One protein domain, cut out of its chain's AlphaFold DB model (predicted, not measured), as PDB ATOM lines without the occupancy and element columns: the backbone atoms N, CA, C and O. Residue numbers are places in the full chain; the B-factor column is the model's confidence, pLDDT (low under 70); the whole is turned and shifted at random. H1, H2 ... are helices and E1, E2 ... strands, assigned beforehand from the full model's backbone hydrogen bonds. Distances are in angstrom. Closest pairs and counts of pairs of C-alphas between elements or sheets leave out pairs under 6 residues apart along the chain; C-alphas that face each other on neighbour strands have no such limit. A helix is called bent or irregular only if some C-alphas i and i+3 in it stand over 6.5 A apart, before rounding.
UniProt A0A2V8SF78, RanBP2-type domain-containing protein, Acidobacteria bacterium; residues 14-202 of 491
ATOM      1  N   GLU A  14      41.092  53.648  30.696       41.56
ATOM      2  CA  GLU A  14      42.049  54.687  30.305       41.56
ATOM      3  C   GLU A  14      42.589  54.604  28.867       41.56
ATOM      4  O   GLU A  14      42.901  55.634  28.291       41.56
ATOM      5  N   PHE A  15      42.669  53.427  28.233       46.03
ATOM      6  CA  PHE A  15      43.115  53.323  26.823       46.03
ATOM      7  C   PHE A  15      41.984  53.507  25.810       46.03
ATOM      8  O   PHE A  15      42.187  53.527  24.591       46.03
ATOM      9  N   LEU A  16      40.758  53.553  26.311       55.00
ATOM     10  CA  LEU A  16      39.582  53.842  25.529       55.00
ATOM     11  C   LEU A  16      39.305  55.343  25.735       55.00
ATOM     12  O   LEU A  16      39.269  55.799  26.872       55.00
ATOM     13  N   GLY A  17      39.100  56.123  24.667       53.62
ATOM     14  CA  GLY A  17      39.039  57.602  24.777       53.62
ATOM     15  C   GLY A  17      37.901  58.077  25.685       53.62
ATOM     16  O   GLY A  17      37.059  57.260  26.037       53.62
ATOM     17  N   PRO A  18      37.784  59.344  26.092       49.19
ATOM     18  CA  PRO A  18      36.695  59.775  26.975       49.19
ATOM     19  C   PRO A  18      35.313  59.306  26.474       49.19
ATOM     20  O   PRO A  18      35.073  59.250  25.271       49.19
ATOM     21  N   LEU A  19      34.384  58.929  27.363       48.06
ATOM     22  CA  LEU A  19      33.055  58.419  26.960       48.06
ATOM     23  C   LEU A  19      32.309  59.388  26.024       48.06
ATOM     24  O   LEU A  19      31.727  58.941  25.041       48.06
ATOM     25  N   ALA A  20      32.406  60.697  26.282       46.78
ATOM     26  CA  ALA A  20      31.876  61.768  25.429       46.78
ATOM     27  C   ALA A  20      32.565  61.847  24.055       46.78
ATOM     28  O   ALA A  20      32.002  62.316  23.071       46.78
ATOM     29  N   GLU A  21      33.793  61.344  23.963       52.34
ATOM     30  CA  GLU A  21      34.554  61.272  22.727       52.34
ATOM     31  C   GLU A  21      34.273  60.004  21.906       52.34
ATOM     32  O   GLU A  21      34.691  59.888  20.747       52.34
ATOM     33  N   ARG A  22      33.500  59.075  22.474       57.75
ATOM     34  CA  ARG A  22      32.960  57.901  21.795       57.75
ATOM     35  C   ARG A  22      31.496  58.206  21.437       57.75
ATOM     36  O   ARG A  22      30.624  57.963  22.266       57.75
ATOM     37  N   PRO A  23      31.164  58.643  20.203       47.38
ATOM     38  CA  PRO A  23      29.778  58.968  19.804       47.38
ATOM     39  C   PRO A  23      28.795  57.780  19.902       47.38
ATOM     40  O   PRO A  23      27.587  57.914  19.722       47.38
ATOM     41  N   LEU A  24      29.307  56.587  20.213       49.75
ATOM     42  CA  LEU A  24      28.524  55.405  20.533       49.75
ATOM     43  C   LEU A  24      27.800  55.500  21.886       49.75
ATOM     44  O   LEU A  24      26.810  54.805  22.074       49.75
ATOM     45  N   ALA A  25      28.255  56.353  22.809       43.81
ATOM     46  CA  ALA A  25      27.612  56.551  24.105       43.81
ATOM     47  C   ALA A  25      26.299  57.355  24.000       43.81
ATOM     48  O   ALA A  25      25.349  57.047  24.712       43.81
ATOM     49  N   GLU A  26      26.208  58.325  23.083       42.69
ATOM     50  CA  GLU A  26      25.031  59.204  22.941       42.69
ATOM     51  C   GLU A  26      23.838  58.529  22.243       42.69
ATOM     52  O   GLU A  26      22.687  58.874  22.489       42.69
ATOM     53  N   SER A  27      24.096  57.531  21.391       44.59
ATOM     54  CA  SER A  27      23.058  56.795  20.647       44.59
ATOM     55  C   SER A  27      22.658  55.459  21.291       44.59
ATOM     56  O   SER A  27      21.738  54.784  20.819       44.59
ATOM     57  N   ALA A  28      23.329  55.058  22.374       45.66
ATOM     58  CA  ALA A  28      23.120  53.772  23.019       45.66
ATOM     59  C   ALA A  28      22.076  53.838  24.134       45.66
ATOM     60  O   ALA A  28      22.285  54.445  25.182       45.66
ATOM     61  N   LYS A  29      20.987  53.077  23.976       51.66
ATOM     62  CA  LYS A  29      20.265  52.550  25.146       51.66
ATOM     63  C   LYS A  29      21.291  51.791  26.004       51.66
ATOM     64  O   LYS A  29      22.060  51.032  25.424       51.66
ATOM     65  N   ARG A  30      21.325  52.059  27.322       56.16
ATOM     66  CA  ARG A  30      22.264  51.541  28.354       56.16
ATOM     67  C   ARG A  30      23.274  50.492  27.851       56.16
ATOM     68  O   ARG A  30      22.874  49.394  27.473       56.16
ATOM     69  N   SER A  31      24.571  50.812  27.933       59.28
ATOM     70  CA  SER A  31      25.676  49.883  27.634       59.28
ATOM     71  C   SER A  31      25.455  48.529  28.313       59.28
ATOM     72  O   SER A  31      25.186  48.477  29.515       59.28
ATOM     73  N   ALA A  32      25.576  47.435  27.561       64.44
ATOM     74  CA  ALA A  32      25.524  46.098  28.144       64.44
ATOM     75  C   ALA A  32      26.848  45.792  28.866       64.44
ATOM     76  O   ALA A  32      27.900  46.283  28.463       64.44
ATOM     77  N   SER A  33      26.833  44.925  29.883       66.00
ATOM     78  CA  SER A  33      28.061  44.449  30.554       66.00
ATOM     79  C   SER A  33      29.034  43.736  29.598       66.00
ATOM     80  O   SER A  33      30.233  43.627  29.862       66.00
ATOM     81  N   ASP A  34      28.520  43.257  28.463       64.88
ATOM     82  CA  ASP A  34      29.292  42.577  27.427       64.88
ATOM     83  C   ASP A  34      29.907  43.532  26.382       64.88
ATOM     84  O   ASP A  34      30.789  43.117  25.616       64.88
ATOM     85  N   ASP A  35      29.540  44.817  26.393       70.94
ATOM     86  CA  ASP A  35      30.063  45.810  25.458       70.94
ATOM     87  C   ASP A  35      31.522  46.164  25.777       70.94
ATOM     88  O   ASP A  35      31.846  46.716  26.822       70.94
ATOM     89  N   ILE A  36      32.424  45.877  24.836       73.06
ATOM     90  CA  ILE A  36      33.815  46.371  24.885       73.06
ATOM     91  C   ILE A  36      33.851  47.864  24.543       73.06
ATOM     92  O   ILE A  36      34.625  48.630  25.107       73.06
ATOM     93  N   PHE A  37      33.012  48.256  23.582       73.12
ATOM     94  CA  PHE A  37      32.807  49.634  23.163       73.12
ATOM     95  C   PHE A  37      31.352  49.969  23.488       73.12
ATOM     96  O   PHE A  37      30.474  49.275  22.964       73.12
ATOM     97  N   PRO A  38      31.088  50.974  24.342       69.06
ATOM     98  CA  PRO A  38      29.731  51.351  24.729       69.06
ATOM     99  C   PRO A  38      28.832  51.487  23.502       69.06
ATOM    100  O   PRO A  38      29.276  52.040  22.504       69.06
ATOM    101  N   GLY A  39      27.615  50.942  23.534       72.75
ATOM    102  CA  GLY A  39      26.658  51.063  22.427       72.75
ATOM    103  C   GLY A  39      26.824  50.075  21.275       72.75
ATOM    104  O   GLY A  39      25.964  50.009  20.393       72.75
ATOM    105  N   ALA A  40      27.874  49.253  21.285       78.44
ATOM    106  CA  ALA A  40      28.060  48.196  20.296       78.44
ATOM    107  C   ALA A  40      26.880  47.200  20.278       78.44
ATOM    108  O   ALA A  40      26.470  46.767  19.196       78.44
ATOM    109  N   ALA A  41      26.283  46.892  21.435       82.06
ATOM    110  CA  ALA A  41      25.141  45.990  21.557       82.06
ATOM    111  C   ALA A  41      23.880  46.436  20.813       82.06
ATOM    112  O   ALA A  41      23.086  45.580  20.423       82.06
ATOM    113  N   ALA A  42      23.716  47.732  20.536       81.44
ATOM    114  CA  ALA A  42      22.593  48.219  19.736       81.44
ATOM    115  C   ALA A  42      22.668  47.759  18.266       81.44
ATOM    116  O   ALA A  42      21.656  47.718  17.567       81.44
ATOM    117  N   PHE A  43      23.863  47.398  17.786       84.69
ATOM    118  CA  PHE A  43      24.111  47.077  16.378       84.69
ATOM    119  C   PHE A  43      24.674  45.673  16.149       84.69
ATOM    120  O   PHE A  43      24.715  45.215  15.003       84.69
ATOM    121  N   LEU A  44      25.132  45.000  17.207       86.25
ATOM    122  CA  LEU A  44      25.853  43.734  17.128       86.25
ATOM    123  C   LEU A  44      25.280  42.713  18.102       86.25
ATOM    124  O   LEU A  44      25.149  42.971  19.298       86.25
ATOM    125  N   GLY A  45      25.015  41.508  17.598       88.81
ATOM    126  CA  GLY A  45      24.534  40.405  18.426       88.81
ATOM    127  C   GLY A  45      25.610  39.870  19.380       88.81
ATOM    128  O   GLY A  45      26.808  39.996  19.122       88.81
ATOM    129  N   ARG A  46      25.190  39.172  20.444       89.25
ATOM    130  CA  ARG A  46      26.088  38.604  21.476       89.25
ATOM    131  C   ARG A  46      27.252  37.786  20.900       89.25
ATOM    132  O   ARG A  46      28.393  37.935  21.329       89.25
ATOM    133  N   ARG A  47      26.992  36.949  19.885       90.88
ATOM    134  CA  ARG A  47      28.038  36.146  19.215       90.88
ATOM    135  C   ARG A  47      29.100  37.026  18.544       90.88
ATOM    136  O   ARG A  47      30.284  36.744  18.669       90.88
ATOM    137  N   GLN A  48      28.683  38.099  17.871       90.88
ATOM    138  CA  GLN A  48      29.587  39.034  17.188       90.88
ATOM    139  C   GLN A  48      30.447  39.808  18.194       90.88
ATOM    140  O   GLN A  48      31.654  39.938  17.995       90.88
ATOM    141  N   GLN A  49      29.849  40.254  19.303       88.44
ATOM    142  CA  GLN A  49      30.580  40.904  20.392       88.44
ATOM    143  C   GLN A  49      31.603  39.964  21.041       88.44
ATOM    144  O   GLN A  49      32.746  40.362  21.255       88.44
ATOM    145  N   LYS A  50      31.240  38.694  21.279       90.12
ATOM    146  CA  LYS A  50      32.164  37.679  21.809       90.12
ATOM    147  C   LYS A  50      33.364  37.466  20.884       90.12
ATOM    148  O   LYS A  50      34.499  37.507  21.351       90.12
ATOM    149  N   THR A  51      33.132  37.284  19.582       90.06
ATOM    150  CA  THR A  51      34.215  37.137  18.592       90.06
ATOM    151  C   THR A  51      35.120  38.364  18.573       90.06
ATOM    152  O   THR A  51      36.343  38.232  18.598       90.06
ATOM    153  N   ARG A  52      34.539  39.568  18.611       89.38
ATOM    154  CA  ARG A  52      35.319  40.805  18.697       89.38
ATOM    155  C   ARG A  52      36.138  40.886  19.973       89.38
ATOM    156  O   ARG A  52      37.278  41.322  19.913       89.38
ATOM    157  N   ARG A  53      35.589  40.462  21.112       89.38
ATOM    158  CA  ARG A  53      36.313  40.431  22.390       89.38
ATOM    159  C   ARG A  53      37.552  39.569  22.293       89.38
ATOM    160  O   ARG A  53      38.624  40.017  22.681       89.38
ATOM    161  N   GLN A  54      37.413  38.390  21.698       91.38
ATOM    162  CA  GLN A  54      38.534  37.487  21.463       91.38
ATOM    163  C   GLN A  54      39.583  38.115  20.538       91.38
ATOM    164  O   GLN A  54      40.767  38.097  20.862       91.38
ATOM    165  N   GLN A  55      39.160  38.721  19.425       92.50
ATOM    166  CA  GLN A  55      40.068  39.406  18.495       92.50
ATOM    167  C   GLN A  55      40.786  40.583  19.155       92.50
ATOM    168  O   GLN A  55      41.993  40.732  18.999       92.50
ATOM    169  N   TRP A  56      40.050  41.400  19.908       90.88
ATOM    170  CA  TRP A  56      40.577  42.533  20.655       90.88
ATOM    171  C   TRP A  56      41.631  42.075  21.656       90.88
ATOM    172  O   TRP A  56      42.769  42.522  21.571       90.88
ATOM    173  N   GLN A  57      41.290  41.122  22.529       91.38
ATOM    174  CA  GLN A  57      42.209  40.527  23.504       91.38
ATOM    175  C   GLN A  57      43.477  39.986  22.834       91.38
ATOM    176  O   GLN A  57      44.582  40.253  23.300       91.38
ATOM    177  N   ALA A  58      43.334  39.298  21.698       91.69
ATOM    178  CA  ALA A  58      44.465  38.739  20.969       91.69
ATOM    179  C   ALA A  58      45.432  39.806  20.421       91.69
ATOM    180  O   ALA A  58      46.611  39.507  20.241       91.69
ATOM    181  N   VAL A  59      44.968  41.034  20.151       93.38
ATOM    182  CA  VAL A  59      45.819  42.123  19.640       93.38
ATOM    183  C   VAL A  59      46.320  43.087  20.721       93.38
ATOM    184  O   VAL A  59      47.179  43.910  20.417       93.38
ATOM    185  N   GLN A  60      45.848  42.999  21.969       90.12
ATOM    186  CA  GLN A  60      46.167  43.986  23.016       90.12
ATOM    187  C   GLN A  60      47.667  44.146  23.259       90.12
ATOM    188  O   GLN A  60      48.175  45.261  23.189       90.12
ATOM    189  N   GLY A  61      48.400  43.047  23.464       90.38
ATOM    190  CA  GLY A  61      49.850  43.115  23.700       90.38
ATOM    191  C   GLY A  61      50.630  43.702  22.517       90.38
ATOM    192  O   GLY A  61      51.710  44.269  22.677       90.38
ATOM    193  N   LEU A  62      50.077  43.609  21.305       91.56
ATOM    194  CA  LEU A  62      50.645  44.272  20.141       91.56
ATOM    195  C   LEU A  62      50.334  45.771  20.132       91.56
ATOM    196  O   LEU A  62      51.244  46.568  19.925       91.56
ATOM    197  N   LEU A  63      49.076  46.143  20.377       92.38
ATOM    198  CA  LEU A  63      48.640  47.538  20.408       92.38
ATOM    199  C   LEU A  63      49.296  48.323  21.546       92.38
ATOM    200  O   LEU A  63      49.690  49.456  21.317       92.38
ATOM    201  N   ALA A  64      49.517  47.718  22.714       90.69
ATOM    202  CA  ALA A  64      50.191  48.358  23.847       90.69
ATOM    203  C   ALA A  64      51.617  48.839  23.517       90.69
ATOM    204  O   ALA A  64      52.105  49.790  24.117       90.69
ATOM    205  N   ARG A  65      52.286  48.196  22.552       93.06
ATOM    206  CA  ARG A  65      53.610  48.616  22.056       93.06
ATOM    207  C   ARG A  65      53.525  49.663  20.949       93.06
ATOM    208  O   ARG A  65      54.517  50.320  20.655       93.06
ATOM    209  N   LEU A  66      52.378  49.747  20.282       93.75
ATOM    210  CA  LEU A  66      52.179  50.563  19.091       93.75
ATOM    211  C   LEU A  66      51.542  51.916  19.412       93.75
ATOM    212  O   LEU A  66      51.928  52.906  18.790       93.75
ATOM    213  N   LEU A  67      50.562  51.940  20.317       92.75
ATOM    214  CA  LEU A  67      49.831  53.138  20.724       92.75
ATOM    215  C   LEU A  67      50.761  54.110  21.456       92.75
ATOM    216  O   LEU A  67      51.605  53.697  22.255       92.75
ATOM    217  N   ARG A  68      50.609  55.406  21.176       90.69
ATOM    218  CA  ARG A  68      51.263  56.464  21.962       90.69
ATOM    219  C   ARG A  68      50.624  56.526  23.355       90.69
ATOM    220  O   ARG A  68      49.517  56.033  23.552       90.69
ATOM    221  N   ARG A  69      51.324  57.115  24.332       84.94
ATOM    222  CA  ARG A  69      50.863  57.162  25.738       84.94
ATOM    223  C   ARG A  69      49.506  57.858  25.905       84.94
ATOM    224  O   ARG A  69      48.773  57.525  26.820       84.94
ATOM    225  N   ASP A  70      49.209  58.794  25.018       86.50
ATOM    226  CA  ASP A  70      48.016  59.636  24.946       86.50
ATOM    227  C   ASP A  70      47.057  59.220  23.815       86.50
ATOM    228  O   ASP A  70      46.068  59.896  23.548       86.50
ATOM    229  N   GLU A  71      47.352  58.130  23.100       86.88
ATOM    230  CA  GLU A  71      46.555  57.697  21.958       86.88
ATOM    231  C   GLU A  71      45.468  56.720  22.391       86.88
ATOM    232  O   GLU A  71      45.734  55.562  22.720       86.88
ATOM    233  N   HIS A  72      44.220  57.165  22.287       86.81
ATOM    234  CA  HIS A  72      43.087  56.342  22.668       86.81
ATOM    235  C   HIS A  72      42.462  55.588  21.497       86.81
ATOM    236  O   HIS A  72      42.370  56.072  20.359       86.81
ATOM    237  N   VAL A  73      41.945  54.396  21.800       89.81
ATOM    238  CA  VAL A  73      41.174  53.592  20.853       89.81
ATOM    239  C   VAL A  73      39.700  53.975  20.917       89.81
ATOM    240  O   VAL A  73      39.049  53.872  21.955       89.81
ATOM    241  N   LEU A  74      39.164  54.382  19.767       87.44
ATOM    242  CA  LEU A  74      37.764  54.763  19.597       87.44
ATOM    243  C   LEU A  74      36.894  53.546  19.277       87.44
ATOM    244  O   LEU A  74      35.785  53.416  19.795       87.44
ATOM    245  N   TYR A  75      37.379  52.658  18.401       90.31
ATOM    246  CA  TYR A  75      36.617  51.499  17.937       90.31
ATOM    247  C   TYR A  75      37.497  50.434  17.279       90.31
ATOM    248  O   TYR A  75      38.542  50.753  16.711       90.31
ATOM    249  N   CYS A  76      37.051  49.173  17.266       93.00
ATOM    250  CA  CYS A  76      37.649  48.137  16.425       93.00
ATOM    251  C   CYS A  76      36.608  47.344  15.619       93.00
ATOM    252  O   CYS A  76      35.506  47.052  16.088       93.00
ATOM    253  N   SER A  77      36.974  46.988  14.387       94.50
ATOM    254  CA  SER A  77      36.118  46.286  13.428       94.50
ATOM    255  C   SER A  77      36.901  45.204  12.705       94.50
ATOM    256  O   SER A  77      37.990  45.459  12.191       94.50
ATOM    257  N   GLN A  78      36.313  44.017  12.565       95.25
ATOM    258  CA  GLN A  78      36.849  43.024  11.641       95.25
ATOM    259  C   GLN A  78      36.518  43.446  10.209       95.25
ATOM    260  O   GLN A  78      35.384  43.815   9.886       95.25
ATOM    261  N   ALA A  79      37.511  43.377   9.336       96.50
ATOM    262  CA  ALA A  79      37.350  43.665   7.927       96.50
ATOM    263  C   ALA A  79      38.177  42.698   7.082       96.50
ATOM    264  O   ALA A  79      38.963  41.890   7.572       96.50
ATOM    265  N   MET A  80      37.986  42.783   5.776       95.31
ATOM    266  CA  MET A  80      38.795  42.091   4.791       95.31
ATOM    267  C   MET A  80      39.411  43.126   3.870       95.31
ATOM    268  O   MET A  80      38.696  43.931   3.275       95.31
ATOM    269  N   GLN A  81      40.734  43.126   3.760       93.94
ATOM    270  CA  GLN A  81      41.412  43.959   2.781       93.94
ATOM    271  C   GLN A  81      40.956  43.534   1.382       93.94
ATOM    272  O   GLN A  81      40.961  42.350   1.063       93.94
ATOM    273  N   ILE A  82      40.556  44.495   0.551       89.75
ATOM    274  CA  ILE A  82      40.198  44.199  -0.837       89.75
ATOM    275  C   ILE A  82      41.512  43.987  -1.600       89.75
ATOM    276  O   ILE A  82      42.297  44.943  -1.683       89.75
ATOM    277  N   PRO A  83      41.791  42.770  -2.105       79.12
ATOM    278  CA  PRO A  83      43.015  42.520  -2.846       79.12
ATOM    279  C   PRO A  83      43.004  43.329  -4.157       79.12
ATOM    280  O   PRO A  83      41.947  43.469  -4.782       79.12
ATOM    281  N   PRO A  84      44.137  43.904  -4.590       74.12
ATOM    282  CA  PRO A  84      44.254  44.484  -5.926       74.12
ATOM    283  C   PRO A  84      43.991  43.413  -7.002       74.12
ATOM    284  O   PRO A  84      44.485  42.294  -6.897       74.12
ATOM    285  N   GLY A  85      43.197  43.770  -8.019       70.50
ATOM    286  CA  GLY A  85      42.394  42.856  -8.853       70.50
ATOM    287  C   GLY A  85      43.014  41.502  -9.215       70.50
ATOM    288  O   GLY A  85      42.458  40.467  -8.859       70.50
ATOM    289  N   LEU A  86      44.177  41.491  -9.872       69.38
ATOM    290  CA  LEU A  86      44.779  40.252 -10.394       69.38
ATOM    291  C   LEU A  86      45.240  39.264  -9.307       69.38
ATOM    292  O   LEU A  86      45.465  38.095  -9.601       69.38
ATOM    293  N   GLN A  87      45.322  39.681  -8.038       69.06
ATOM    294  CA  GLN A  87      45.662  38.773  -6.935       69.06
ATOM    295  C   GLN A  87      44.596  37.692  -6.688       69.06
ATOM    296  O   GLN A  87      44.888  36.684  -6.048       69.06
ATOM    297  N   ALA A  88      43.375  37.862  -7.205       68.00
ATOM    298  CA  ALA A  88      42.344  36.831  -7.121       68.00
ATOM    299  C   ALA A  88      42.642  35.607  -8.011       68.00
ATOM    300  O   ALA A  88      42.145  34.530  -7.712       68.00
ATOM    301  N   ILE A  89      43.470  35.735  -9.056       67.81
ATOM    302  CA  ILE A  89      43.715  34.647 -10.021       67.81
ATOM    303  C   ILE A  89      44.522  33.504  -9.390       67.81
ATOM    304  O   ILE A  89      44.195  32.342  -9.590       67.81
ATOM    305  N   GLY A  90      45.545  33.813  -8.584       66.62
ATOM    306  CA  GLY A  90      46.446  32.786  -8.041       66.62
ATOM    307  C   GLY A  90      45.857  31.953  -6.896       66.62
ATOM    308  O   GLY A  90      46.080  30.752  -6.826       66.62
ATOM    309  N   LEU A  91      45.109  32.581  -5.982       73.06
ATOM    310  CA  LEU A  91      44.535  31.908  -4.803       73.06
ATOM    311  C   LEU A  91      43.011  31.721  -4.893       73.06
ATOM    312  O   LEU A  91      42.409  31.182  -3.962       73.06
ATOM    313  N   GLY A  92      42.361  32.205  -5.954       80.31
ATOM    314  CA  GLY A  92      40.905  32.192  -6.075       80.31
ATOM    315  C   GLY A  92      40.221  32.798  -4.844       80.31
ATOM    316  O   GLY A  92      40.659  33.809  -4.276       80.31
ATOM    317  N   HIS A  93      39.180  32.120  -4.364       81.50
ATOM    318  CA  HIS A  93      38.463  32.494  -3.143       81.50
ATOM    319  C   HIS A  93      39.302  32.368  -1.859       81.50
ATOM    320  O   HIS A  93      38.995  33.039  -0.871       81.50
ATOM    321  N   LEU A  94      40.393  31.588  -1.849       83.50
ATOM    322  CA  LEU A  94      41.274  31.500  -0.677       83.50
ATOM    323  C   LEU A  94      41.981  32.829  -0.402       83.50
ATOM    324  O   LEU A  94      42.328  33.108   0.748       83.50
ATOM    325  N   SER A  95      42.142  33.686  -1.419       82.38
ATOM    326  CA  SER A  95      42.705  35.027  -1.245       82.38
ATOM    327  C   SER A  95      41.973  35.801  -0.140       82.38
ATOM    328  O   SER A  95      42.624  36.433   0.690       82.38
ATOM    329  N   TYR A  96      40.650  35.675  -0.028       84.62
ATOM    330  CA  TYR A  96      39.851  36.361   0.988       84.62
ATOM    331  C   TYR A  96      40.196  35.938   2.424       84.62
ATOM    332  O   TYR A  96      40.306  36.790   3.309       84.62
ATOM    333  N   LEU A  97      40.461  34.647   2.654       88.06
ATOM    334  CA  LEU A  97      40.879  34.130   3.966       88.06
ATOM    335  C   LEU A  97      42.228  34.714   4.400       88.06
ATOM    336  O   LEU A  97      42.471  34.964   5.576       88.06
ATOM    337  N   TYR A  98      43.097  34.988   3.434       89.06
ATOM    338  CA  TYR A  98      44.433  35.530   3.649       89.06
ATOM    339  C   TYR A  98      44.484  37.061   3.792       89.06
ATOM    340  O   TYR A  98      45.548  37.609   4.093       89.06
ATOM    341  N   HIS A  99      43.355  37.745   3.619       92.00
ATOM    342  CA  HIS A  99      43.241  39.202   3.704       92.00
ATOM    343  C   HIS A  99      42.382  39.672   4.886       92.00
ATOM    344  O   HIS A  99      41.964  40.832   4.926       92.00
ATOM    345  N   GLN A 100      42.124  38.800   5.862       94.44
ATOM    346  CA  GLN A 100      41.406  39.173   7.077       94.44
ATOM    347  C   GLN A 100      42.241  40.120   7.939       94.44
ATOM    348  O   GLN A 100      43.407  39.854   8.228       94.44
ATOM    349  N   VAL A 101      41.642  41.229   8.361       96.56
ATOM    350  CA  VAL A 101      42.293  42.258   9.172       96.56
ATOM    351  C   VAL A 101      41.379  42.698  10.313       96.56
ATOM    352  O   VAL A 101      40.153  42.656  10.203       96.56
ATOM    353  N   LEU A 102      41.981  43.165  11.398       97.25
ATOM    354  CA  LEU A 102      41.317  43.969  12.408       97.25
ATOM    355  C   LEU A 102      41.695  45.431  12.166       97.25
ATOM    356  O   LEU A 102      42.875  45.783  12.153       97.25
ATOM    357  N   LEU A 103      40.687  46.266  11.951       97.75
ATOM    358  CA  LEU A 103      40.828  47.711  11.865       97.75
ATOM    359  C   LEU A 103      40.609  48.301  13.252       97.75
ATOM    360  O   LEU A 103      39.573  48.054  13.866       97.75
ATOM    361  N   VAL A 104      41.571  49.076  13.731       96.44
ATOM    362  CA  VAL A 104      41.537  49.761  15.020       96.44
ATOM    363  C   VAL A 104      41.567  51.258  14.742       96.44
ATOM    364  O   VAL A 104      42.541  51.788  14.211       96.44
ATOM    365  N   PHE A 105      40.464  51.925  15.049       94.75
ATOM    366  CA  PHE A 105      40.297  53.359  14.885       94.75
ATOM    367  C   PHE A 105      40.751  54.044  16.163       94.75
ATOM    368  O   PHE A 105      40.235  53.750  17.242       94.75
ATOM    369  N   THR A 106      41.691  54.967  16.025       93.62
ATOM    370  CA  THR A 106      42.182  55.791  17.127       93.62
ATOM    371  C   THR A 106      41.896  57.258  16.849       93.62
ATOM    372  O   THR A 106      41.430  57.646  15.772       93.62
ATOM    373  N   GLU A 107      42.228  58.089  17.820       90.50
ATOM    374  CA  GLU A 107      42.185  59.539  17.702       90.50
ATOM    375  C   GLU A 107      43.142  60.111  16.651       90.50
ATOM    376  O   GLU A 107      42.849  61.171  16.090       90.50
ATOM    377  N   THR A 108      44.244  59.423  16.343       93.50
ATOM    378  CA  THR A 108      45.316  59.958  15.482       93.50
ATOM    379  C   THR A 108      45.499  59.196  14.167       93.50
ATOM    380  O   THR A 108      46.020  59.757  13.200       93.50
ATOM    381  N   ARG A 109      45.061  57.931  14.091       95.94
ATOM    382  CA  ARG A 109      45.283  57.052  12.930       95.94
ATOM    383  C   ARG A 109      44.360  55.833  12.845       95.94
ATOM    384  O   ARG A 109      43.791  55.377  13.840       95.94
ATOM    385  N   LEU A 110      44.278  55.245  11.650       97.44
ATOM    386  CA  LEU A 110      43.788  53.877  11.448       97.44
ATOM    387  C   LEU A 110      44.947  52.910  11.628       97.44
ATOM    388  O   LEU A 110      45.937  53.020  10.909       97.44
ATOM    389  N   ILE A 111      44.800  51.916  12.490       97.62
ATOM    390  CA  ILE A 111      45.738  50.799  12.569       97.62
ATOM    391  C   ILE A 111      45.070  49.578  11.942       97.62
ATOM    392  O   ILE A 111      43.986  49.161  12.336       97.62
ATOM    393  N   GLU A 112      45.729  48.986  10.959       97.50
ATOM    394  CA  GLU A 112      45.373  47.691  10.404       97.50
ATOM    395  C   GLU A 112      46.303  46.622  10.975       97.50
ATOM    396  O   GLU A 112      47.515  46.658  10.753       97.50
ATOM    397  N   VAL A 113      45.718  45.621  11.628       96.94
ATOM    398  CA  VAL A 113      46.414  44.410  12.066       96.94
ATOM    399  C   VAL A 113      45.937  43.243  11.211       96.94
ATOM    400  O   VAL A 113      44.757  42.904  11.220       96.94
ATOM    401  N   LEU A 114      46.838  42.608  10.462       95.44
ATOM    402  CA  LEU A 114      46.506  41.386   9.733       95.44
ATOM    403  C   LEU A 114      46.184  40.268  10.725       95.44
ATOM    404  O   LEU A 114      46.914  40.074  11.693       95.44
ATOM    405  N   LEU A 115      45.129  39.508  10.461       94.81
ATOM    406  CA  LEU A 115      44.746  38.336  11.238       94.81
ATOM    407  C   LEU A 115      45.214  37.051  10.543       94.81
ATOM    408  O   LEU A 115      45.606  37.045   9.374       94.81
ATOM    409  N   ASN A 116      45.207  35.941  11.275       92.50
ATOM    410  CA  ASN A 116      45.371  34.622  10.673       92.50
ATOM    411  C   ASN A 116      44.182  34.272   9.750       92.50
ATOM    412  O   ASN A 116      43.171  34.970   9.722       92.50
ATOM    413  N   VAL A 117      44.282  33.154   9.024       90.25
ATOM    414  CA  VAL A 117      43.234  32.698   8.082       90.25
ATOM    415  C   VAL A 117      41.872  32.443   8.735       90.25
ATOM    416  O   VAL A 117      40.849  32.432   8.059       90.25
ATOM    417  N   TRP A 118      41.863  32.260  10.057       90.50
ATOM    418  CA  TRP A 118      40.669  32.040  10.867       90.50
ATOM    419  C   TRP A 118      40.103  33.330  11.472       90.50
ATOM    420  O   TRP A 118      39.077  33.278  12.146       90.50
ATOM    421  N   GLY A 119      40.784  34.466  11.304       91.50
ATOM    422  CA  GLY A 119      40.364  35.752  11.854       91.50
ATOM    423  C   GLY A 119      40.432  35.846  13.373       91.50
ATOM    424  O   GLY A 119      39.703  36.646  13.950       91.50
ATOM    425  N   LYS A 120      41.238  35.015  14.044       91.38
ATOM    426  CA  LYS A 120      41.243  34.918  15.517       91.38
ATOM    427  C   LYS A 120      42.462  35.548  16.175       91.38
ATOM    428  O   LYS A 120      42.327  36.171  17.218       91.38
ATOM    429  N   THR A 121      43.642  35.377  15.587       93.06
ATOM    430  CA  THR A 121      44.908  35.826  16.186       93.06
ATOM    431  C   THR A 121      45.611  36.823  15.274       93.06
ATOM    432  O   THR A 121      45.486  36.695  14.049       93.06
ATOM    433  N   PRO A 122      46.385  37.779  15.823       93.44
ATOM    434  CA  PRO A 122      47.233  38.629  15.006       93.44
ATOM    435  C   PRO A 122      48.241  37.793  14.218       93.44
ATOM    436  O   PRO A 122      48.795  36.801  14.693       93.44
ATOM    437  N   SER A 123      48.462  38.227  12.990       91.69
ATOM    438  CA  SER A 123      49.565  37.828  12.133       91.69
ATOM    439  C   SER A 123      50.654  38.906  12.205       91.69
ATOM    440  O   SER A 123      50.660  39.761  13.086       91.69
ATOM    441  N   THR A 124      51.619  38.868  11.294       90.56
ATOM    442  CA  THR A 124      52.841  39.674  11.408       90.56
ATOM    443  C   THR A 124      52.773  41.033  10.718       90.56
ATOM    444  O   THR A 124      53.674  41.844  10.904       90.56
ATOM    445  N   ARG A 125      51.738  41.301   9.913       93.31
ATOM    446  CA  ARG A 125      51.610  42.563   9.171       93.31
ATOM    447  C   ARG A 125      50.794  43.582   9.956       93.31
ATOM    448  O   ARG A 125      49.651  43.310  10.318       93.31
ATOM    449  N   ILE A 126      51.370  44.770  10.120       95.44
ATOM    450  CA  ILE A 126      50.756  45.898  10.816       95.44
ATOM    451  C   ILE A 126      51.003  47.155   9.996       95.44
ATOM    452  O   ILE A 126      52.137  47.414   9.582       95.44
ATOM    453  N   ARG A 127      49.942  47.918   9.750       95.94
ATOM    454  CA  ARG A 127      49.989  49.156   8.972       95.94
ATOM    455  C   ARG A 127      49.261  50.259   9.716       95.94
ATOM    456  O   ARG A 127      48.214  50.003  10.296       95.94
ATOM    457  N   ALA A 128      49.789  51.469   9.665       96.94
ATOM    458  CA  ALA A 128      49.142  52.650  10.205       96.94
ATOM    459  C   ALA A 128      48.873  53.676   9.102       96.94
ATOM    460  O   ALA A 128      49.678  53.864   8.188       96.94
ATOM    461  N   TYR A 129      47.732  54.348   9.213       96.69
ATOM    462  CA  TYR A 129      47.330  55.450   8.355       96.69
ATOM    463  C   TYR A 129      47.014  56.657   9.228       96.69
ATOM    464  O   TYR A 129      45.922  56.745   9.790       96.69
ATOM    465  N   GLU A 130      47.981  57.556   9.377       95.44
ATOM    466  CA  GLU A 130      47.795  58.762  10.184       95.44
ATOM    467  C   GLU A 130      46.786  59.706   9.535       95.44
ATOM    468  O   GLU A 130      46.875  59.994   8.339       95.44
ATOM    469  N   TRP A 131      45.819  60.184  10.324       95.50
ATOM    470  CA  TRP A 131      44.740  61.036   9.822       95.50
ATOM    471  C   TRP A 131      45.289  62.308   9.189       95.50
ATOM    472  O   TRP A 131      44.885  62.655   8.082       95.50
ATOM    473  N   LYS A 132      46.315  62.908   9.798       94.56
ATOM    474  CA  LYS A 132      46.987  64.101   9.274       94.56
ATOM    475  C   LYS A 132      47.589  63.948   7.870       94.56
ATOM    476  O   LYS A 132      47.822  64.950   7.204       94.56
ATOM    477  N   HIS A 133      47.795  62.721   7.387       95.50
ATOM    478  CA  HIS A 133      48.314  62.431   6.042       95.50
ATOM    479  C   HIS A 133      47.278  61.752   5.125       95.50
ATOM    480  O   HIS A 133      47.563  61.420   3.968       95.50
ATOM    481  N   ALA A 134      46.058  61.530   5.618       95.56
ATOM    482  CA  ALA A 134      44.949  60.986   4.849       95.56
ATOM    483  C   ALA A 134      44.130  62.121   4.227       95.56
ATOM    484  O   ALA A 134      43.703  63.024   4.933       95.56
ATOM    485  N   GLN A 135      43.885  62.058   2.917       95.62
ATOM    486  CA  GLN A 135      43.070  63.032   2.191       95.62
ATOM    487  C   GLN A 135      41.572  62.805   2.392       95.62
ATOM    488  O   GLN A 135      40.811  63.761   2.485       95.62
ATOM    489  N   ASP A 136      41.132  61.547   2.404       95.75
ATOM    490  CA  ASP A 136      39.720  61.220   2.587       95.75
ATOM    491  C   ASP A 136      39.545  59.807   3.153       95.75
ATOM    492  O   ASP A 136      40.376  58.913   2.952       95.75
ATOM    493  N   LEU A 137      38.409  59.594   3.807       96.69
ATOM    494  CA  LEU A 137      37.939  58.303   4.285       96.69
ATOM    495  C   LEU A 137      36.462  58.162   3.928       96.69
ATOM    496  O   LEU A 137      35.598  58.892   4.414       96.69
ATOM    497  N   THR A 138      36.168  57.197   3.065       97.12
ATOM    498  CA  THR A 138      34.824  56.974   2.527       97.12
ATOM    499  C   THR A 138      34.296  55.617   2.945       97.12
ATOM    500  O   THR A 138      35.012  54.619   2.895       97.12
ATOM    501  N   LEU A 139      33.019  55.563   3.320       97.06
ATOM    502  CA  LEU A 139      32.294  54.320   3.552       97.06
ATOM    503  C   LEU A 139      31.108  54.264   2.594       97.06
ATOM    504  O   LEU A 139      30.166  55.043   2.713       97.06
ATOM    505  N   ARG A 140      31.153  53.342   1.632       96.25
ATOM    506  CA  ARG A 140      30.041  53.070   0.708       96.25
ATOM    507  C   ARG A 140      29.610  51.624   0.873       96.25
ATOM    508  O   ARG A 140      30.426  50.716   0.733       96.25
ATOM    509  N   PHE A 141      28.338  51.398   1.191       94.00
ATOM    510  CA  PHE A 141      27.851  50.087   1.636       94.00
ATOM    511  C   PHE A 141      28.716  49.552   2.783       94.00
ATOM    512  O   PHE A 141      28.755  50.179   3.832       94.00
ATOM    513  N   ARG A 142      29.415  48.429   2.610       95.06
ATOM    514  CA  ARG A 142      30.370  47.896   3.597       95.06
ATOM    515  C   ARG A 142      31.827  48.168   3.226       95.06
ATOM    516  O   ARG A 142      32.726  47.690   3.902       95.06
ATOM    517  N   ARG A 143      32.084  48.917   2.156       96.75
ATOM    518  CA  ARG A 143      33.432  49.210   1.679       96.75
ATOM    519  C   ARG A 143      33.952  50.491   2.318       96.75
ATOM    520  O   ARG A 143      33.516  51.580   1.949       96.75
ATOM    521  N   LEU A 144      34.899  50.349   3.236       97.88
ATOM    522  CA  LEU A 144      35.684  51.449   3.783       97.88
ATOM    523  C   LEU A 144      36.896  51.681   2.883       97.88
ATOM    524  O   LEU A 144      37.585  50.733   2.520       97.88
ATOM    525  N   THR A 145      37.163  52.917   2.493       97.56
ATOM    526  CA  THR A 145      38.310  53.249   1.653       97.56
ATOM    527  C   THR A 145      38.988  54.506   2.150       97.56
ATOM    528  O   THR A 145      38.346  55.548   2.241       97.56
ATOM    529  N   ILE A 146      40.290  54.407   2.407       96.94
ATOM    530  CA  ILE A 146      41.140  55.552   2.705       96.94
ATOM    531  C   ILE A 146      41.886  55.984   1.444       96.94
ATOM    532  O   ILE A 146      42.408  55.153   0.686       96.94
ATOM    533  N   LYS A 147      41.926  57.292   1.214       96.69
ATOM    534  CA  LYS A 147      42.730  57.926   0.177       96.69
ATOM    535  C   LYS A 147      43.846  58.705   0.876       96.69
ATOM    536  O   LYS A 147      43.559  59.749   1.451       96.69
ATOM    537  N   PRO A 148      45.088  58.201   0.893       94.88
ATOM    538  CA  PRO A 148      46.231  58.983   1.348       94.88
ATOM    539  C   PRO A 148      46.451  60.224   0.484       94.88
ATOM    540  O   PRO A 148      46.115  60.202  -0.701       94.88
ATOM    541  N   ALA A 149      47.058  61.266   1.049       94.00
ATOM    542  CA  ALA A 149      47.577  62.376   0.252       94.00
ATOM    543  C   ALA A 149      48.804  61.948  -0.573       94.00
ATOM    544  O   ALA A 149      48.916  62.311  -1.740       94.00
ATOM    545  N   GLN A 150      49.658  61.090  -0.002       92.00
ATOM    546  CA  GLN A 150      50.743  60.407  -0.704       92.00
ATOM    547  C   GLN A 150      50.646  58.889  -0.501       92.00
ATOM    548  O   GLN A 150      50.598  58.399   0.629       92.00
ATOM    549  N   GLY A 151      50.619  58.130  -1.599       89.81
ATOM    550  CA  GLY A 151      50.561  56.666  -1.585       89.81
ATOM    551  C   GLY A 151      49.345  56.083  -2.304       89.81
ATOM    552  O   GLY A 151      48.583  56.774  -2.980       89.81
ATOM    553  N   LYS A 152      49.168  54.761  -2.187       91.50
ATOM    554  CA  LYS A 152      48.091  54.037  -2.879       91.50
ATOM    555  C   LYS A 152      46.804  54.037  -2.055       91.50
ATOM    556  O   LYS A 152      46.815  53.782  -0.852       91.50
ATOM    557  N   LYS A 153      45.672  54.241  -2.736       94.69
ATOM    558  CA  LYS A 153      44.325  54.060  -2.177       94.69
ATOM    559  C   LYS A 153      44.181  52.646  -1.605       94.69
ATOM    560  O   LYS A 153      44.462  51.672  -2.303       94.69
ATOM    561  N   GLN A 154      43.690  52.529  -0.372       95.25
ATOM    562  CA  GLN A 154      43.460  51.236   0.272       95.25
ATOM    563  C   GLN A 154      41.988  51.075   0.645       95.25
ATOM    564  O   GLN A 154      41.384  51.961   1.241       95.25
ATOM    565  N   GLY A 155      41.417  49.926   0.281       95.69
ATOM    566  CA  GLY A 155      40.040  49.563   0.599       95.69
ATOM    567  C   GLY A 155      39.934  48.320   1.479       95.69
ATOM    568  O   GLY A 155      40.761  47.407   1.386       95.69
ATOM    569  N   TRP A 156      38.867  48.280   2.268       97.25
ATOM    570  CA  TRP A 156      38.459  47.169   3.115       97.25
ATOM    571  C   TRP A 156      36.959  46.929   2.988       97.25
ATOM    572  O   TRP A 156      36.187  47.873   2.846       97.25
ATOM    573  N   SER A 157      36.542  45.672   3.076       96.44
ATOM    574  CA  SER A 157      35.145  45.282   3.232       96.44
ATOM    575  C   SER A 157      34.880  44.934   4.696       96.44
ATOM    576  O   SER A 157      35.484  44.002   5.229       96.44
ATOM    577  N   LEU A 158      34.011  45.696   5.357       96.19
ATOM    578  CA  LEU A 158      33.544  45.418   6.712       96.19
ATOM    579  C   LEU A 158      32.677  44.155   6.690       96.19
ATOM    580  O   LEU A 158      31.742  44.046   5.895       96.19
ATOM    581  N   GLN A 159      32.979  43.201   7.568       92.44
ATOM    582  CA  GLN A 159      32.300  41.901   7.557       92.44
ATOM    583  C   GLN A 159      30.851  42.014   8.052       92.44
ATOM    584  O   GLN A 159      29.941  41.396   7.496       92.44
ATOM    585  N   LEU A 160      30.613  42.857   9.061       90.50
ATOM    586  CA  LEU A 160      29.320  42.963   9.727       90.50
ATOM    587  C   LEU A 160      28.559  44.229   9.316       90.50
ATOM    588  O   LEU A 160      29.116  45.316   9.179       90.50
ATOM    589  N   GLY A 161      27.237  44.106   9.173       87.06
ATOM    590  CA  GLY A 161      26.362  45.261   8.939       87.06
ATOM    591  C   GLY A 161      26.339  46.243  10.118       87.06
ATOM    592  O   GLY A 161      26.235  47.447   9.897       87.06
ATOM    593  N   GLY A 162      26.487  45.746  11.353       88.12
ATOM    594  CA  GLY A 162      26.612  46.584  12.548       88.12
ATOM    595  C   GLY A 162      27.880  47.438  12.538       88.12
ATOM    596  O   GLY A 162      27.814  48.628  12.831       88.12
ATOM    597  N   ASP A 163      29.004  46.878  12.073       90.81
ATOM    598  CA  ASP A 163      30.269  47.610  11.916       90.81
ATOM    599  C   ASP A 163      30.142  48.793  10.969       90.81
ATOM    600  O   ASP A 163      30.644  49.873  11.264       90.81
ATOM    601  N   LYS A 164      29.418  48.625   9.857       92.94
ATOM    602  CA  LYS A 164      29.121  49.737   8.947       92.94
ATOM    603  C   LYS A 164      28.459  50.897   9.690       92.94
ATOM    604  O   LYS A 164      28.865  52.036   9.497       92.94
ATOM    605  N   LYS A 165      27.426  50.621  10.492       88.81
ATOM    606  CA  LYS A 165      26.676  51.663  11.210       88.81
ATOM    607  C   LYS A 165      27.574  52.371  12.227       88.81
ATOM    608  O   LYS A 165      27.638  53.592  12.224       88.81
ATOM    609  N   LEU A 166      28.326  51.601  13.010       87.62
ATOM    610  CA  LEU A 166      29.243  52.113  14.029       87.62
ATOM    611  C   LEU A 166      30.371  52.963  13.415       87.62
ATOM    612  O   LEU A 166      30.621  54.077  13.864       87.62
ATOM    613  N   VAL A 167      31.000  52.495  12.331       90.81
ATOM    614  CA  VAL A 167      32.038  53.260  11.615       90.81
ATOM    615  C   VAL A 167      31.454  54.512  10.955       90.81
ATOM    616  O   VAL A 167      32.106  55.551  10.969       90.81
ATOM    617  N   ALA A 168      30.230  54.456  10.417       90.56
ATOM    618  CA  ALA A 168      29.573  55.624   9.826       90.56
ATOM    619  C   ALA A 168      29.390  56.770  10.836       90.56
ATOM    620  O   ALA A 168      29.580  57.923  10.459       90.56
ATOM    621  N   LEU A 169      29.099  56.458  12.105       85.94
ATOM    622  CA  LEU A 169      29.001  57.450  13.186       85.94
ATOM    623  C   LEU A 169      30.356  58.098  13.517       85.94
ATOM    624  O   LEU A 169      30.405  59.256  13.917       85.94
ATOM    625  N   LEU A 170      31.466  57.378  13.323       86.50
ATOM    626  CA  LEU A 170      32.815  57.896  13.573       86.50
ATOM    627  C   LEU A 170      33.341  58.774  12.431       86.50
ATOM    628  O   LEU A 170      34.199  59.625  12.661       86.50
ATOM    629  N   LEU A 171      32.860  58.573  11.200       90.31
ATOM    630  CA  LEU A 171      33.422  59.228  10.015       90.31
ATOM    631  C   LEU A 171      33.447  60.762  10.079       90.31
ATOM    632  O   LEU A 171      34.512  61.302   9.777       90.31
ATOM    633  N   PRO A 172      32.365  61.481  10.451       89.12
ATOM    634  CA  PRO A 172      32.388  62.946  10.486       89.12
ATOM    635  C   PRO A 172      33.496  63.485  11.397       89.12
ATOM    636  O   PRO A 172      34.253  64.371  11.006       89.12
ATOM    637  N   ARG A 173      33.663  62.868  12.572       86.00
ATOM    638  CA  ARG A 173      34.704  63.218  13.544       86.00
ATOM    639  C   ARG A 173      36.109  62.933  13.014       86.00
ATOM    640  O   ARG A 173      37.001  63.759  13.177       86.00
ATOM    641  N   LEU A 174      36.316  61.778  12.379       90.19
ATOM    642  CA  LEU A 174      37.626  61.424  11.821       90.19
ATOM    643  C   LEU A 174      38.003  62.324  10.638       90.19
ATOM    644  O   LEU A 174      39.169  62.687  10.509       90.19
ATOM    645  N   LYS A 175      37.031  62.726   9.805       90.62
ATOM    646  CA  LYS A 175      37.257  63.648   8.682       90.62
ATOM    647  C   LYS A 175      37.753  65.018   9.134       90.62
ATOM    648  O   LYS A 175      38.635  65.564   8.485       90.62
ATOM    649  N   GLY A 176      37.271  65.530  10.267       88.00
ATOM    650  CA  GLY A 176      37.771  66.786  10.842       88.00
ATOM    651  C   GLY A 176      39.249  66.752  11.254       88.00
ATOM    652  O   GLY A 176      39.832  67.798  11.503       88.00
ATOM    653  N   ARG A 177      39.872  65.567  11.318       87.81
ATOM    654  CA  ARG A 177      41.291  65.379  11.669       87.81
ATOM    655  C   ARG A 177      42.179  65.076  10.459       87.81
ATOM    656  O   ARG A 177      43.371  64.813  10.618       87.81
ATOM    657  N   MET A 178      41.602  65.054   9.259       91.81
ATOM    658  CA  MET A 178      42.306  64.713   8.027       91.81
ATOM    659  C   MET A 178      42.994  65.930   7.421       91.81
ATOM    660  O   MET A 178      42.412  67.008   7.392       91.81
ATOM    661  N   LEU A 179      44.225  65.744   6.932       87.50
ATOM    662  CA  LEU A 179      45.008  66.793   6.259       87.50
ATOM    663  C   LEU A 179      45.149  68.121   7.037       87.50
ATOM    664  O   LEU A 179      45.296  69.174   6.422       87.50
ATOM    665  N   LEU A 180      45.164  68.088   8.374       79.94
ATOM    666  CA  LEU A 180      45.299  69.301   9.199       79.94
ATOM    667  C   LEU A 180      46.562  70.124   8.876       79.94
ATOM    668  O   LEU A 180      46.522  71.347   8.925       79.94
ATOM    669  N   GLU A 181      47.662  69.460   8.512       80.00
ATOM    670  CA  GLU A 181      48.948  70.089   8.154       80.00
ATOM    671  C   GLU A 181      49.040  70.452   6.650       80.00
ATOM    672  O   GLU A 181      50.058  70.963   6.188       80.00
ATOM    673  N   GLY A 182      47.986  70.189   5.867       84.12
ATOM    674  CA  GLY A 182      47.967  70.380   4.415       84.12
ATOM    675  C   GLY A 182      48.616  69.237   3.620       84.12
ATOM    676  O   GLY A 182      49.347  68.395   4.138       84.12
ATOM    677  N   ALA A 183      48.321  69.174   2.315       83.88
ATOM    678  CA  ALA A 183      48.778  68.080   1.449       83.88
ATOM    679  C   ALA A 183      50.291  68.114   1.154       83.88
ATOM    680  O   ALA A 183      50.884  67.067   0.901       83.88
ATOM    681  N   SER A 184      50.912  69.295   1.205       84.56
ATOM    682  CA  SER A 184      52.349  69.491   0.971       84.56
ATOM    683  C   SER A 184      53.226  68.905   2.082       84.56
ATOM    684  O   SER A 184      54.328  68.449   1.796       84.56
ATOM    685  N   ALA A 185      52.729  68.853   3.322       88.12
ATOM    686  CA  ALA A 185      53.426  68.271   4.472       88.12
ATOM    687  C   ALA A 185      53.145  66.765   4.661       88.12
ATOM    688  O   ALA A 185      53.578  66.159   5.643       88.12
ATOM    689  N   ALA A 186      52.385  66.139   3.757       89.19
ATOM    690  CA  ALA A 186      51.941  64.766   3.949       89.19
ATOM    691  C   ALA A 186      53.065  63.740   3.740       89.19
ATOM    692  O   ALA A 186      53.719  63.727   2.700       89.19
ATOM    693  N   ALA A 187      53.226  62.814   4.688       89.38
ATOM    694  CA  ALA A 187      54.130  61.679   4.536       89.38
ATOM    695  C   ALA A 187      53.480  60.523   3.736       89.38
ATOM    696  O   ALA A 187      52.250  60.375   3.745       89.38
ATOM    697  N   PRO A 188      54.278  59.651   3.087       91.56
ATOM    698  CA  PRO A 188      53.767  58.462   2.408       91.56
ATOM    699  C   PRO A 188      53.042  57.500   3.361       91.56
ATOM    700  O   PRO A 188      53.593  57.083   4.380       91.56
ATOM    701  N   LEU A 189      51.826  57.078   2.995       92.19
ATOM    702  CA  LEU A 189      51.065  56.049   3.712       92.19
ATOM    703  C   LEU A 189      50.907  54.760   2.881       92.19
ATOM    704  O   LEU A 189      50.822  54.810   1.649       92.19
ATOM    705  N   PRO A 190      50.752  53.591   3.535       94.56
ATOM    706  CA  PRO A 190      50.796  53.373   4.987       94.56
ATOM    707  C   PRO A 190      52.211  53.343   5.569       94.56
ATOM    708  O   PRO A 190      53.150  52.898   4.908       94.56
ATOM    709  N   VAL A 191      52.316  53.674   6.859       94.31
ATOM    710  CA  VAL A 191      53.498  53.368   7.676       94.31
ATOM    711  C   VAL A 191      53.442  51.894   8.079       94.31
ATOM    712  O   VAL A 191      52.419  51.417   8.573       94.31
ATOM    713  N   TRP A 192      54.525  51.151   7.853       94.81
ATOM    714  CA  TRP A 192      54.623  49.743   8.238       94.81
ATOM    715  C   TRP A 192      55.262  49.619   9.616       94.81
ATOM    716  O   TRP A 192      56.210  50.335   9.917       94.81
ATOM    717  N   HIS A 193      54.782  48.693  10.445       95.19
ATOM    718  CA  HIS A 193      55.315  48.498  11.797       95.19
ATOM    719  C   HIS A 193      55.930  47.110  11.987       95.19
ATOM    720  O   HIS A 193      55.444  46.108  11.454       95.19
ATOM    721  N   CYS A 194      57.006  47.045  12.775       94.69
ATOM    722  CA  CYS A 194      57.623  45.786  13.175       94.69
ATOM    723  C   CYS A 194      56.669  45.001  14.093       94.69
ATOM    724  O   CYS A 194      56.261  45.532  15.122       94.69
ATOM    725  N   PRO A 195      56.358  43.722  13.825       93.06
ATOM    726  CA  PRO A 195      55.501  42.932  14.714       93.06
ATOM    727  C   PRO A 195      56.146  42.586  16.064       93.06
ATOM    728  O   PRO A 195      55.444  42.158  16.978       93.06
ATOM    729  N   GLN A 196      57.472  42.731  16.190       93.19
ATOM    730  CA  GLN A 196      58.204  42.434  17.426       93.19
ATOM    731  C   GLN A 196      58.303  43.651  18.353       93.19
ATOM    732  O   GLN A 196      57.993  43.530  19.533       93.19
ATOM    733  N   CYS A 197      58.697  44.819  17.833       93.94
ATOM    734  CA  CYS A 197      58.914  46.026  18.644       93.94
ATOM    735  C   CYS A 197      58.001  47.213  18.301       93.94
ATOM    736  O   CYS A 197      58.173  48.275  18.879       93.94
ATOM    737  N   ALA A 198      57.076  47.071  17.346       93.94
ATOM    738  CA  ALA A 198      56.182  48.128  16.855       93.94
ATOM    739  C   ALA A 198      56.855  49.356  16.197       93.94
ATOM    740  O   ALA A 198      56.149  50.231  15.690       93.94
ATOM    741  N   ALA A 199      58.188  49.402  16.096       95.12
ATOM    742  CA  ALA A 199      58.896  50.478  15.402       95.12
ATOM    743  C   ALA A 199      58.465  50.602  13.931       95.12
ATOM    744  O   ALA A 199      58.217  49.592  13.256       95.12
ATOM    745  N   ALA A 200      58.400  51.840  13.441       94.56
ATOM    746  CA  ALA A 200      58.133  52.134  12.041       94.56
ATOM    747  C   ALA A 200      59.245  51.563  11.146       94.56
ATOM    748  O   ALA A 200      60.419  51.550  11.514       94.56
ATOM    749  N   ASN A 201      58.870  51.065   9.974       92.94
ATOM    750  CA  ASN A 201      59.773  50.554   8.954       92.94
ATOM    751  C   ASN A 201      59.287  50.984   7.563       92.94
ATOM    752  O   ASN A 201      58.086  51.215   7.376       92.94
ATOM    753  N   PRO A 202      60.192  51.052   6.571       89.25
ATOM    754  CA  PRO A 202      59.792  51.226   5.182       89.25
ATOM    755  C   PRO A 202      58.936  50.041   4.701       89.25
ATOM    756  O   PRO A 202      58.931  48.978   5.332       89.25
TER     757      PRO A 202
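What this domain is: This is residues 14 to 202 of the 491 residues of the protein "RanBP2-type domain-containing protein" of Acidobacteria bacterium (UniProt A0A2V8SF78). One antiparallel sheet of eight strands folds back on itself like part of a barrel, with E5, E6 and E7 facing E2, E3, E4 and E8, E1 as the hinge, and the edge strands E5 and E8 left apart. The sheet curls round H4, H1 packs on E1 to E4, and the small helices H2 and H3 lie farthest from the middle. The printed part has 189 residues with four named helices and eight named strands, in the order H1 E1 H2 H3 E2 E3 E4 E5 E6 E7 H4 E8; the sheet's order is E5 E6 E7 E1 E2 E3 E4 E8, and the class is mixed, helices and strands. The whole is compact, with a radius of gyration of the C-alphas of 16.0 A, and rounded, spanning 44 by 41 by 34 A.

Where its parts are: Residues 14 to 45 hold no named element. H1, residues 46 to 66, begins at C-alpha 46 (26.088, 38.604, 21.476) and is 28.8 A long; it is irregular, with C-alphas 58 and 61 7.5 A apart, and has a kink of 51 degrees near residue 59. E1, residues 73 to 81, is 20.5 A long and bends by 65 degrees at residue 78. H2, residues 87 to 91, and H3, residues 94 to 97, follow. E2, residues 100 to 106, is 19.4 A long, and E3, residues 109 to 115, is 18.8 A. E4, residues 122 to 130, is 20.7 A long and bends by 73 degrees at residue 125. E5, residues 134 to 140, is 17.4 A long, E6, residues 143 to 148, is 16.1 A, and E7, residues 154 to 158, is 13.2 A. H4, residues 161 to 175, is 21.4 A long and only just irregular, with C-alphas 169 and 172 7.0 A apart. E8, residues 191 to 193, ends at C-alpha 193 (55.315, 48.498, 11.797).

How they stand to each other: The sheet is strongly twisted and curled, a folded sheet bent back into two leaves that face each other, with 16 pairs of C-alphas within 11 A. E2 E3 E4 and E5 E6 E7 are each a meander, each strand the antiparallel neighbour of the one before. E2 and E3 form a hairpin, with N 104 and O 111 2.8 A apart, and so do E3 and E4, with N 112 and O 127 2.8 A apart. E1 pairs with E2, N 77 and O 103 being 2.9 A apart, and with E7, N 80 and O 157 being 2.8 A apart. E4 pairs with E8 through N 128 and O 191, 2.8 A apart. H1 is on the sheet; its closest C-alphas to E4 are those of Val 59 and Pro 122, 6.0 A. H4 is on the sheet too; its closest C-alphas to E1 are those of Ser 77 and Asp 163, 6.2 A. H3 only grazes the sheet with residues 95 to 97, and H2 is not on it. H2 and H3 are close but not clearly touching, with the C-alphas of Ala 88 and Ser 95 6.2 A apart. Of the O i to N i+4 pairs, 14 of 17 are within hydrogen-bond range in H1, 9 of 11 in H4 and 0 of 1 in H2, where 0 of 2 O i to N i+3 pairs are within range; H3 is too short for such a pair.

The domain as a whole: The C-alphas farthest apart, those of Arg 30 and Gly 90, are 47.6 A apart. The printed part has no cut, and its one long link joins H4 to E8 over 15 residues. The mean pLDDT of the printed part is 85.7; residues 14 to 34, residue 38 and residues 86 to 90 are under 70.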